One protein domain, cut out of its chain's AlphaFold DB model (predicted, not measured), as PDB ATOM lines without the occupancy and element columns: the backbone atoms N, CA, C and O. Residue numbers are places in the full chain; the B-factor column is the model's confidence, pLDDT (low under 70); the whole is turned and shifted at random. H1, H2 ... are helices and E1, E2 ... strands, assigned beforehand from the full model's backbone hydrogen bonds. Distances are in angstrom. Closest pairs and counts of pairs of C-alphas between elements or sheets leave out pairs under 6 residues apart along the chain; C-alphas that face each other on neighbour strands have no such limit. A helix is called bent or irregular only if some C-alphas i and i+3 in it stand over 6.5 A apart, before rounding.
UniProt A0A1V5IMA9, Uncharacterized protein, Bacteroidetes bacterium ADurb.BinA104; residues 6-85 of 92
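AT A GLANCE: This is residues 6 to 85 of the 92 residues of an uncharacterized protein of Bacteroidetes bacterium ADurb.BinA104 (UniProt A0A1V5IMA9). A twisted sheet of four strands has two helices over one face, H1 and H2, slanted steeply to each other, and no named helix over the other face. H2 starts close over E1 and its last turn reaches away from the sheet. The printed part has 80 residues, with E1, E2, H1, H2, E3 and E4 along the chain; the mixed sheet has the order E3, E2, E1, E4, and the class is mixed, helices and strands. The whole is compact, with a radius of gyration of the C-alphas of 11.6 A and spans of 31 by 28 by 18 A.

HOW THE PARTS SIT: E1, residues 6 to 10, is parallel to E4, residues 80 to 84, with N 83 and O 8 at 2.8 A. E1 and E2, residues 19 to 22, form an antiparallel hairpin, with N 7 and O 20 at 2.9 A. E3, residues 65 to 68, is antiparallel to E2, with N 21 and O 66 at 2.8 A. H1, residues 27 to 37, and H2, residues 46 to 60, lie on the same face, as two layers, helices over a sheet. H1 is over E1 at a height of 8.7 A and runs along the strands. H2, at 9.8 A, is over E1 and only just over E2, with 3 C-alphas falling on E2. H1 and H2 only just touch, with 3 pairs of C-alphas within 8 A, made by residues 53 to 57 of H2 alone; the closest C-alphas, of Phe 36 and Phe 53, are 6.8 A apart. Every O i to N i+4 pair is within hydrogen-bond range in H1, and 9 of 11 in H2.

IN THESE COORDINATES: E1 begins at C-alpha 6 (-31.216, 5.985, 5.894) and is 13.3 A long; E4, 12.8 A, ends at C-alpha 84 (-40.933, -0.223, -2.202). H1 measures 15.5 A and H2 22.9 A; H2 is irregular, with C-alphas 57 and 60 at 7.1 A.

THE WHOLE: The two C-alphas farthest apart, of Trp 13 and Asp 63, are 32.2 A apart. The printed part has no cut, and the link from E3 to E4 is long, with 11 residues. Confidence is under 70 at residue 25, residues 58 to 63 and residues 69 to 77.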
ATOM      1  N   SER A   6     -29.798   5.793   5.600       87.94
ATOM      2  CA  SER A   6     -31.216   5.985   5.894       87.94
ATOM      3  C   SER A   6     -32.087   5.102   5.005       87.94
ATOM      4  O   SER A   6     -31.689   4.698   3.909       87.94
ATOM      5  N   ILE A   7     -33.267   4.746   5.511       90.44
ATOM      6  CA  ILE A   7     -34.301   4.063   4.740       90.44
ATOM      7  C   ILE A   7     -35.632   4.806   4.841       90.44
ATOM      8  O   ILE A   7     -35.951   5.399   5.874       90.44
ATOM      9  N   GLN A   8     -36.444   4.672   3.801       93.00
ATOM     10  CA  GLN A   8     -37.870   4.989   3.811       93.00
ATOM     11  C   GLN A   8     -38.632   3.836   3.176       93.00
ATOM     12  O   GLN A   8     -38.132   3.195   2.253       93.00
ATOM     13  N   PHE A   9     -39.852   3.593   3.632       93.06
ATOM     14  CA  PHE A   9     -40.787   2.772   2.877       93.06
ATOM     15  C   PHE A   9     -41.595   3.662   1.942       93.06
ATOM     16  O   PHE A   9     -41.909   4.793   2.297       93.06
ATOM     17  N   GLN A  10     -41.917   3.144   0.762       92.06
ATOM     18  CA  GLN A  10     -42.819   3.780  -0.190       92.06
ATOM     19  C   GLN A  10     -43.982   2.838  -0.469       92.06
ATOM     20  O   GLN A  10     -43.754   1.670  -0.802       92.06
ATOM     21  N   ASP A  11     -45.206   3.335  -0.334       90.81
ATOM     22  CA  ASP A  11     -46.401   2.564  -0.653       90.81
ATOM     23  C   ASP A  11     -46.734   2.574  -2.154       90.81
ATOM     24  O   ASP A  11     -46.009   3.113  -2.994       90.81
ATOM     25  N   VAL A  12     -47.843   1.923  -2.502       86.81
ATOM     26  CA  VAL A  12     -48.295   1.762  -3.891       86.81
ATOM     27  C   VAL A  12     -48.795   3.063  -4.522       86.81
ATOM     28  O   VAL A  12     -48.867   3.153  -5.748       86.81
ATOM     29  N   TRP A  13     -49.142   4.063  -3.709       87.50
ATOM     30  CA  TRP A  13     -49.580   5.383  -4.163       87.50
ATOM     31  C   TRP A  13     -48.410   6.360  -4.305       87.50
ATOM     32  O   TRP A  13     -48.561   7.414  -4.920       87.50
ATOM     33  N   GLY A  14     -47.227   5.966  -3.828       88.06
ATOM     34  CA  GLY A  14     -46.003   6.753  -3.888       88.06
ATOM     35  C   GLY A  14     -45.743   7.570  -2.626       88.06
ATOM     36  O   GLY A  14     -44.751   8.304  -2.604       88.06
ATOM     37  N   ASP A  15     -46.575   7.426  -1.590       90.88
ATOM     38  CA  ASP A  15     -46.368   8.095  -0.312       90.88
ATOM     39  C   ASP A  15     -45.232   7.411   0.454       90.88
ATOM     40  O   ASP A  15     -45.101   6.181   0.486       90.88
ATOM     41  N   ASN A  16     -44.377   8.235   1.059       91.31
ATOM     42  CA  ASN A  16     -43.189   7.780   1.765       91.31
ATOM     43  C   ASN A  16     -43.388   7.858   3.276       91.31
ATOM     44  O   ASN A  16     -43.979   8.802   3.800       91.31
ATOM     45  N   SER A  17     -42.803   6.904   3.992       91.12
ATOM     46  CA  SER A  17     -42.660   6.991   5.440       91.12
ATOM     47  C   SER A  17     -41.661   8.093   5.829       91.12
ATOM     48  O   SER A  17     -40.836   8.507   5.005       91.12
ATOM     49  N   PRO A  18     -41.616   8.485   7.114       89.69
ATOM     50  CA  PRO A  18     -40.458   9.178   7.677       89.69
ATOM     51  C   PRO A  18     -39.153   8.413   7.416       89.69
ATOM     52  O   PRO A  18     -39.172   7.213   7.121       89.69
ATOM     53  N   TYR A  19     -38.021   9.091   7.564       88.31
ATOM     54  CA  TYR A  19     -36.704   8.476   7.458       88.31
ATOM     55  C   TYR A  19     -36.387   7.684   8.721       88.31
ATOM     56  O   TYR A  19     -36.571   8.169   9.839       88.31
ATOM     57  N   LEU A  20     -35.853   6.480   8.544       87.75
ATOM     58  CA  LEU A  20     -35.188   5.742   9.607       87.75
ATOM     59  C   LEU A  20     -33.694   5.711   9.320       87.75
ATOM     60  O   LEU A  20     -33.240   5.079   8.369       87.75
ATOM     61  N   TYR A  21     -32.941   6.402  10.159       86.00
ATOM     62  CA  TYR A  21     -31.515   6.608  10.003       86.00
ATOM     63  C   TYR A  21     -30.713   5.757  10.991       86.00
ATOM     64  O   TYR A  21     -31.099   5.639  12.155       86.00
ATOM     65  N   SER A  22     -29.575   5.216  10.546       82.88
ATOM     66  CA  SER A  22     -28.602   4.495  11.375       82.88
ATOM     67  C   SER A  22     -27.174   4.975  11.134       82.88
ATOM     68  O   SER A  22     -26.763   5.069   9.978       82.88
ATOM     69  N   HIS A  23     -26.387   5.203  12.198       76.31
ATOM     70  CA  HIS A  23     -24.950   5.488  12.067       76.31
ATOM     71  C   HIS A  23     -24.075   4.230  12.011       76.31
ATOM     72  O   HIS A  23     -22.981   4.290  11.452       76.31
ATOM     73  N   TRP A  24     -24.506   3.114  12.608       74.44
ATOM     74  CA  TRP A  24     -23.695   1.886  12.694       74.44
ATOM     75  C   TRP A  24     -24.317   0.660  12.020       74.44
ATOM     76  O   TRP A  24     -23.638  -0.353  11.860       74.44
ATOM     77  N   GLY A  25     -25.588   0.728  11.620       69.12
ATOM     78  CA  GLY A  25     -26.294  -0.386  10.986       69.12
ATOM     79  C   GLY A  25     -25.819  -0.680   9.565       69.12
ATOM     80  O   GLY A  25     -25.859  -1.838   9.138       69.12
ATOM     81  N   GLY A  26     -25.353   0.333   8.829       79.62
ATOM     82  CA  GLY A  26     -24.930   0.191   7.436       79.62
ATOM     83  C   GLY A  26     -25.943  -0.558   6.568       79.62
ATOM     84  O   GLY A  26     -27.138  -0.630   6.861       79.62
ATOM     85  N   MET A  27     -25.458  -1.215   5.516       84.81
ATOM     86  CA  MET A  27     -26.306  -1.968   4.580       84.81
ATOM     87  C   MET A  27     -27.107  -3.121   5.215       84.81
ATOM     88  O   MET A  27     -27.987  -3.681   4.559       84.81
ATOM     89  N   SER A  28     -26.841  -3.494   6.473       84.56
ATOM     90  CA  SER A  28     -27.658  -4.485   7.184       84.56
ATOM     91  C   SER A  28     -29.082  -3.979   7.438       84.56
ATOM     92  O   SER A  28     -30.020  -4.762   7.299       84.56
ATOM     93  N   LEU A  29     -29.258  -2.670   7.681       85.69
ATOM     94  CA  LEU A  29     -30.574  -2.040   7.829       85.69
ATOM     95  C   LEU A  29     -31.382  -2.162   6.534       85.69
ATOM     96  O   LEU A  29     -32.530  -2.596   6.546       85.69
ATOM     97  N   VAL A  30     -30.746  -1.850   5.403       89.00
ATOM     98  CA  VAL A  30     -31.355  -1.939   4.069       89.00
ATOM     99  C   VAL A  30     -31.754  -3.379   3.753       89.00
ATOM    100  O   VAL A  30     -32.852  -3.627   3.258       89.00
ATOM    101  N   ARG A  31     -30.888  -4.355   4.061       89.12
ATOM    102  CA  ARG A  31     -31.199  -5.781   3.874       89.12
ATOM    103  C   ARG A  31     -32.372  -6.220   4.748       89.12
ATOM    104  O   ARG A  31     -33.286  -6.852   4.232       89.12
ATOM    105  N   ALA A  32     -32.373  -5.853   6.029       88.62
ATOM    106  CA  ALA A  32     -33.465  -6.170   6.946       88.62
ATOM    107  C   ALA A  32     -34.797  -5.578   6.466       88.62
ATOM    108  O   ALA A  32     -35.804  -6.279   6.455       88.62
ATOM    109  N   ALA A  33     -34.796  -4.329   5.992       90.25
ATOM    110  CA  ALA A  33     -35.986  -3.682   5.448       90.25
ATOM    111  C   ALA A  33     -36.506  -4.374   4.174       90.25
ATOM    112  O   ALA A  33     -37.707  -4.603   4.046       90.25
ATOM    113  N   ASN A  34     -35.609  -4.772   3.263       90.81
ATOM    114  CA  ASN A  34     -35.976  -5.534   2.062       90.81
ATOM    115  C   ASN A  34     -36.526  -6.930   2.383       90.81
ATOM    116  O   ASN A  34     -37.417  -7.405   1.688       90.81
ATOM    117  N   GLU A  35     -36.012  -7.614   3.407       90.06
ATOM    118  CA  GLU A  35     -36.591  -8.892   3.839       90.06
ATOM    119  C   GLU A  35     -37.934  -8.689   4.545       90.06
ATOM    120  O   GLU A  35     -38.883  -9.428   4.288       90.06
ATOM    121  N   PHE A  36     -38.052  -7.651   5.376       89.88
ATOM    122  CA  PHE A  36     -39.288  -7.332   6.081       89.88
ATOM    123  C   PHE A  36     -40.433  -7.034   5.113       89.88
ATOM    124  O   PHE A  36     -41.525  -7.571   5.282       89.88
ATOM    125  N   VAL A  37     -40.184  -6.250   4.060       89.44
ATOM    126  CA  VAL A  37     -41.235  -5.846   3.117       89.44
ATOM    127  C   VAL A  37     -41.864  -7.027   2.367       89.44
ATOM    128  O   VAL A  37     -43.028  -6.966   1.987       89.44
ATOM    129  N   LYS A  38     -41.143  -8.149   2.225       88.12
ATOM    130  CA  LYS A  38     -41.685  -9.384   1.633       88.12
ATOM    131  C   LYS A  38     -42.774 -10.029   2.493       88.12
ATOM    132  O   LYS A  38     -43.542 -10.835   1.981       88.12
ATOM    133  N   THR A  39     -42.833  -9.691   3.782       85.62
ATOM    134  CA  THR A  39     -43.843 -10.189   4.732       85.62
ATOM    135  C   THR A  39     -45.113  -9.336   4.761       85.62
ATOM    136  O   THR A  39     -46.076  -9.695   5.436       85.62
ATOM    137  N   ILE A  40     -45.117  -8.204   4.054       83.62
ATOM    138  CA  ILE A  40     -46.186  -7.206   4.088       83.62
ATOM    139  C   ILE A  40     -47.231  -7.523   3.019       83.62
ATOM    140  O   ILE A  40     -46.907  -7.981   1.919       83.62
ATOM    141  N   HIS A  41     -48.497  -7.283   3.358       71.94
ATOM    142  CA  HIS A  41     -49.619  -7.456   2.444       71.94
ATOM    143  C   HIS A  41     -49.932  -6.152   1.693       71.94
ATOM    144  O   HIS A  41     -49.567  -5.056   2.112       71.94
ATOM    145  N   ARG A  42     -50.612  -6.271   0.549       73.00
ATOM    146  CA  ARG A  42     -50.930  -5.137  -0.329       73.00
ATOM    147  C   ARG A  42     -51.730  -4.049   0.403       73.00
ATOM    148  O   ARG A  42     -52.692  -4.357   1.101       73.00
ATOM    149  N   GLY A  43     -51.390  -2.785   0.137       74.12
ATOM    150  CA  GLY A  43     -52.183  -1.617   0.540       74.12
ATOM    151  C   GLY A  43     -51.900  -1.081   1.944       74.12
ATOM    152  O   GLY A  43     -52.677  -0.271   2.440       74.12
ATOM    153  N   GLU A  44     -50.821  -1.523   2.595       86.31
ATOM    154  CA  GLU A  44     -50.391  -0.928   3.860       86.31
ATOM    155  C   GLU A  44     -49.724   0.440   3.645       86.31
ATOM    156  O   GLU A  44     -48.895   0.605   2.752       86.31
ATOM    157  N   GLU A  45     -50.077   1.405   4.498       90.69
ATOM    158  CA  GLU A  45     -49.481   2.744   4.514       90.69
ATOM    159  C   GLU A  45     -47.994   2.671   4.890       90.69
ATOM    160  O   GLU A  45     -47.616   1.995   5.857       90.69
ATOM    161  N   ALA A  46     -47.153   3.429   4.183       91.31
ATOM    162  CA  ALA A  46     -45.712   3.458   4.408       91.31
ATOM    163  C   ALA A  46     -45.320   3.749   5.872       91.31
ATOM    164  O   ALA A  46     -44.422   3.099   6.416       91.31
ATOM    165  N   SER A  47     -46.013   4.670   6.551       90.94
ATOM    166  CA  SER A  47     -45.746   4.986   7.963       90.94
ATOM    167  C   SER A  47     -46.074   3.817   8.896       90.94
ATOM    168  O   SER A  47     -45.316   3.534   9.825       90.94
ATOM    169  N   SER A  48     -47.175   3.103   8.641       90.75
ATOM    170  CA  SER A  48     -47.557   1.909   9.408       90.75
ATOM    171  C   SER A  48     -46.512   0.803   9.251       90.75
ATOM    172  O   SER A  48     -46.059   0.209  10.235       90.75
ATOM    173  N   VAL A  49     -46.054   0.587   8.017       91.25
ATOM    174  CA  VAL A  49     -44.976  -0.354   7.704       91.25
ATOM    175  C   VAL A  49     -43.690   0.004   8.446       91.25
ATOM    176  O   VAL A  49     -43.075  -0.880   9.045       91.25
ATOM    177  N   MET A  50     -43.318   1.286   8.482       91.56
ATOM    178  CA  MET A  50     -42.168   1.759   9.254       91.56
ATOM    179  C   MET A  50     -42.308   1.411  10.740       91.56
ATOM    180  O   MET A  50     -41.412   0.799  11.315       91.56
ATOM    181  N   VAL A  51     -43.447   1.721  11.367       89.38
ATOM    182  CA  VAL A  51     -43.686   1.399  12.786       89.38
ATOM    183  C   VAL A  51     -43.562  -0.103  13.050       89.38
ATOM    184  O   VAL A  51     -42.917  -0.508  14.018       89.38
ATOM    185  N   ARG A  52     -44.122  -0.946  12.179       89.62
ATOM    186  CA  ARG A  52     -44.030  -2.404  12.323       89.62
ATOM    187  C   ARG A  52     -42.614  -2.927  12.103       89.62
ATOM    188  O   ARG A  52     -42.204  -3.839  12.817       89.62
ATOM    189  N   PHE A  53     -41.869  -2.366  11.151       89.19
ATOM    190  CA  PHE A  53     -40.465  -2.710  10.924       89.19
ATOM    191  C   PHE A  53     -39.620  -2.401  12.159       89.19
ATOM    192  O   PHE A  53     -38.812  -3.224  12.587       89.19
ATOM    193  N   ILE A  54     -39.858  -1.239  12.767       86.31
ATOM    194  CA  ILE A  54     -39.215  -0.814  14.008       86.31
ATOM    195  C   ILE A  54     -39.551  -1.809  15.131       86.31
ATOM    196  O   ILE A  54     -38.668  -2.358  15.784       86.31
ATOM    197  N   GLN A  55     -40.830  -2.129  15.320       84.69
ATOM    198  CA  GLN A  55     -41.259  -3.075  16.353       84.69
ATOM    199  C   GLN A  55     -40.697  -4.493  16.153       84.69
ATOM    200  O   GLN A  55     -40.301  -5.131  17.129       84.69
ATOM    201  N   SER A  56     -40.645  -4.987  14.912       82.31
ATOM    202  CA  SER A  56     -40.151  -6.334  14.598       82.31
ATOM    203  C   SER A  56     -38.629  -6.440  14.697       82.31
ATOM    204  O   SER A  56     -38.114  -7.449  15.178       82.31
ATOM    205  N   SER A  57     -37.912  -5.389  14.301       73.44
ATOM    206  CA  SER A  57     -36.447  -5.359  14.291       73.44
ATOM    207  C   SER A  57     -35.850  -5.037  15.665       73.44
ATOM    208  O   SER A  57     -34.721  -5.438  15.947       73.44
ATOM    209  N   PHE A  58     -36.587  -4.343  16.546       67.12
ATOM    210  CA  PHE A  58     -36.063  -3.840  17.830       67.12
ATOM    211  C   PHE A  58     -36.493  -4.611  19.069       67.12
ATOM    212  O   PHE A  58     -36.175  -4.190  20.179       67.12
ATOM    213  N   ALA A  59     -37.081  -5.795  18.910       59.00
ATOM    214  CA  ALA A  59     -37.232  -6.725  20.026       59.00
ATOM    215  C   ALA A  59     -35.875  -7.152  20.645       59.00
ATOM    216  O   ALA A  59     -35.857  -7.671  21.760       59.00
ATOM    217  N   SER A  60     -34.733  -6.925  19.968       51.84
ATOM    218  CA  SER A  60     -33.421  -7.421  20.419       51.84
ATOM    219  C   SER A  60     -32.189  -6.519  20.186       51.84
ATOM    220  O   SER A  60     -31.085  -7.051  20.204       51.84
ATOM    221  N   ARG A  61     -32.349  -5.184  20.087       56.75
ATOM    222  CA  ARG A  61     -31.306  -4.115  19.979       56.75
ATOM    223  C   ARG A  61     -31.014  -3.580  18.578       56.75
ATOM    224  O   ARG A  61     -30.434  -4.272  17.751       56.75
ATOM    225  N   PHE A  62     -31.228  -2.277  18.428       58.47
ATOM    226  CA  PHE A  62     -30.408  -1.400  17.595       58.47
ATOM    227  C   PHE A  62     -30.206  -0.106  18.395       58.47
ATOM    228  O   PHE A  62     -31.098   0.731  18.463       58.47
ATOM    229  N   ASP A  63     -29.058   0.035  19.057       58.66
ATOM    230  CA  ASP A  63     -28.779   1.143  19.990       58.66
ATOM    231  C   ASP A  63     -28.548   2.508  19.294       58.66
ATOM    232  O   ASP A  63     -28.157   3.478  19.936       58.66
ATOM    233  N   ASP A  64     -28.776   2.609  17.979       71.31
ATOM    234  CA  ASP A  64     -28.400   3.775  17.174       71.31
ATOM    235  C   ASP A  64     -29.320   3.976  15.960       71.31
ATOM    236  O   ASP A  64     -28.910   3.922  14.798       71.31
ATOM    237  N   LEU A  65     -30.606   4.177  16.238       72.19
ATOM    238  CA  LEU A  65     -31.580   4.554  15.223       72.19
ATOM    239  C   LEU A  65     -32.278   5.853  15.572       72.19
ATOM    240  O   LEU A  65     -32.600   6.116  16.733       72.19
ATOM    241  N   ARG A  66     -32.525   6.658  14.543       73.31
ATOM    242  CA  ARG A  66     -33.259   7.916  14.644       73.31
ATOM    243  C   ARG A  66     -34.355   7.957  13.594       73.31
ATOM    244  O   ARG A  66     -34.112   7.660  12.429       73.31
ATOM    245  N   LEU A  67     -35.559   8.299  14.039       78.25
ATOM    246  CA  LEU A  67     -36.679   8.638  13.169       78.25
ATOM    247  C   LEU A  67     -36.600  10.131  12.856       78.25
ATOM    248  O   LEU A  67     -36.608  10.947  13.779       78.25
ATOM    249  N   GLU A  68     -36.543  10.474  11.577       76.62
ATOM    250  CA  GLU A  68     -36.490  11.858  11.108       76.62
ATOM    251  C   GLU A  68     -37.677  12.122  10.174       76.62
ATOM    252  O   GLU A  68     -37.920  11.381   9.224       76.62
ATOM    253  N   LEU A  69     -38.471  13.149  10.492       64.69
ATOM    254  CA  LEU A  69     -39.666  13.526   9.722       64.69
ATOM    255  C   LEU A  69     -39.299  14.338   8.479       64.69
ATOM    256  O   LEU A  69     -39.879  14.143   7.417       64.69
ATOM    257  N   GLU A  70     -38.312  15.217   8.623       59.50
ATOM    258  CA  GLU A  70     -37.759  16.042   7.560       59.50
ATOM    259  C   GLU A  70     -36.256  16.136   7.802       59.50
ATOM    260  O   GLU A  70     -35.807  16.594   8.854       59.50
ATOM    261  N   GLY A  71     -35.479  15.650   6.846       56.19
ATOM    262  CA  GLY A  71     -34.030  15.670   6.902       56.19
ATOM    263  C   GLY A  71     -33.489  15.412   5.511       56.19
ATOM    264  O   GLY A  71     -34.087  14.649   4.750       56.19
ATOM    265  N   ASP A  72     -32.383  16.073   5.177       52.34
ATOM    266  CA  ASP A  72     -31.559  15.727   4.025       52.34
ATOM    267  C   ASP A  72     -31.189  14.245   4.169       52.34
ATOM    268  O   ASP A  72     -30.212  13.911   4.837       52.34
ATOM    269  N   GLY A  73     -31.981  13.334   3.584       51.78
ATOM    270  CA  GLY A  73     -31.787  11.876   3.657       51.78
ATOM    271  C   GLY A  73     -30.403  11.400   3.182       51.78
ATOM    272  O   GLY A  73     -30.088  10.216   3.247       51.78
ATOM    273  N   ASP A  74     -29.567  12.337   2.750       55.03
ATOM    274  CA  ASP A  74     -28.211  12.242   2.245       55.03
ATOM    275  C   ASP A  74     -27.125  12.553   3.303       55.03
ATOM    276  O   ASP A  74     -26.070  13.096   2.997       55.03
ATOM    277  N   ASN A  75     -27.354  12.234   4.580       53.75
ATOM    278  CA  ASN A  75     -26.359  12.461   5.646       53.75
ATOM    279  C   ASN A  75     -25.464  11.243   5.947       53.75
ATOM    280  O   ASN A  75     -24.782  11.204   6.981       53.75
ATOM    281  N   GLY A  76     -25.455  10.240   5.064       56.12
ATOM    282  CA  GLY A  76     -24.697   9.009   5.264       56.12
ATOM    283  C   GLY A  76     -23.850   8.574   4.076       56.12
ATOM    284  O   GLY A  76     -24.160   8.897   2.939       56.12
ATOM    285  N   ASP A  77     -22.796   7.801   4.349       63.28
ATOM    286  CA  ASP A  77     -21.836   7.326   3.342       63.28
ATOM    287  C   ASP A  77     -22.498   6.504   2.216       63.28
ATOM    288  O   ASP A  77     -21.954   6.412   1.119       63.28
ATOM    289  N   ASN A  78     -23.684   5.934   2.480       72.94
ATOM    290  CA  ASN A  78     -24.490   5.174   1.518       72.94
ATOM    291  C   ASN A  78     -25.841   5.838   1.160       72.94
ATOM    292  O   ASN A  78     -26.625   5.248   0.419       72.94
ATOM    293  N   GLY A  79     -26.116   7.056   1.646       82.56
ATOM    294  CA  GLY A  79     -27.329   7.819   1.322       82.56
ATOM    295  C   GLY A  79     -28.651   7.214   1.831       82.56
ATOM    296  O   GLY A  79     -28.680   6.428   2.786       82.56
ATOM    297  N   ASN A  80     -29.755   7.618   1.189       87.12
ATOM    298  CA  ASN A  80     -31.117   7.148   1.473       87.12
ATOM    299  C   ASN A  80     -31.552   6.021   0.535       87.12
ATOM    300  O   ASN A  80     -31.426   6.125  -0.688       87.12
ATOM    301  N   HIS A  81     -32.175   4.988   1.099       90.12
ATOM    302  CA  HIS A  81     -32.764   3.888   0.348       90.12
ATOM    303  C   HIS A  81     -34.286   3.869   0.476       90.12
ATOM    304  O   HIS A  81     -34.843   3.604   1.541       90.12
ATOM    305  N   ILE A  82     -34.960   4.051  -0.657       91.00
ATOM    306  CA  ILE A  82     -36.411   3.893  -0.756       91.00
ATOM    307  C   ILE A  82     -36.735   2.414  -0.988       91.00
ATOM    308  O   ILE A  82     -36.392   1.837  -2.024       91.00
ATOM    309  N   ILE A  83     -37.409   1.801  -0.019       91.81
ATOM    310  CA  ILE A  83     -37.856   0.409  -0.034       91.81
ATOM    311  C   ILE A  83     -39.320   0.376  -0.461       91.81
ATOM    312  O   ILE A  83     -40.214   0.792   0.273       91.81
ATOM    313  N   LYS A  84     -39.572  -0.128  -1.668       91.19
ATOM    314  CA  LYS A  84     -40.933  -0.223  -2.202       91.19
ATOM    315  C   LYS A  84     -41.688  -1.355  -1.524       91.19
ATOM    316  O   LYS A  84     -41.226  -2.498  -1.532       91.19
ATOM    317  N   ILE A  85     -42.864  -1.043  -0.989       89.19
ATOM    318  CA  ILE A  85     -43.816  -2.043  -0.523       89.19
ATOM    319  C   ILE A  85     -44.367  -2.729  -1.763       89.19
ATOM    320  O   ILE A  85     -45.101  -2.132  -2.548       89.19
TER     321      ILE A  85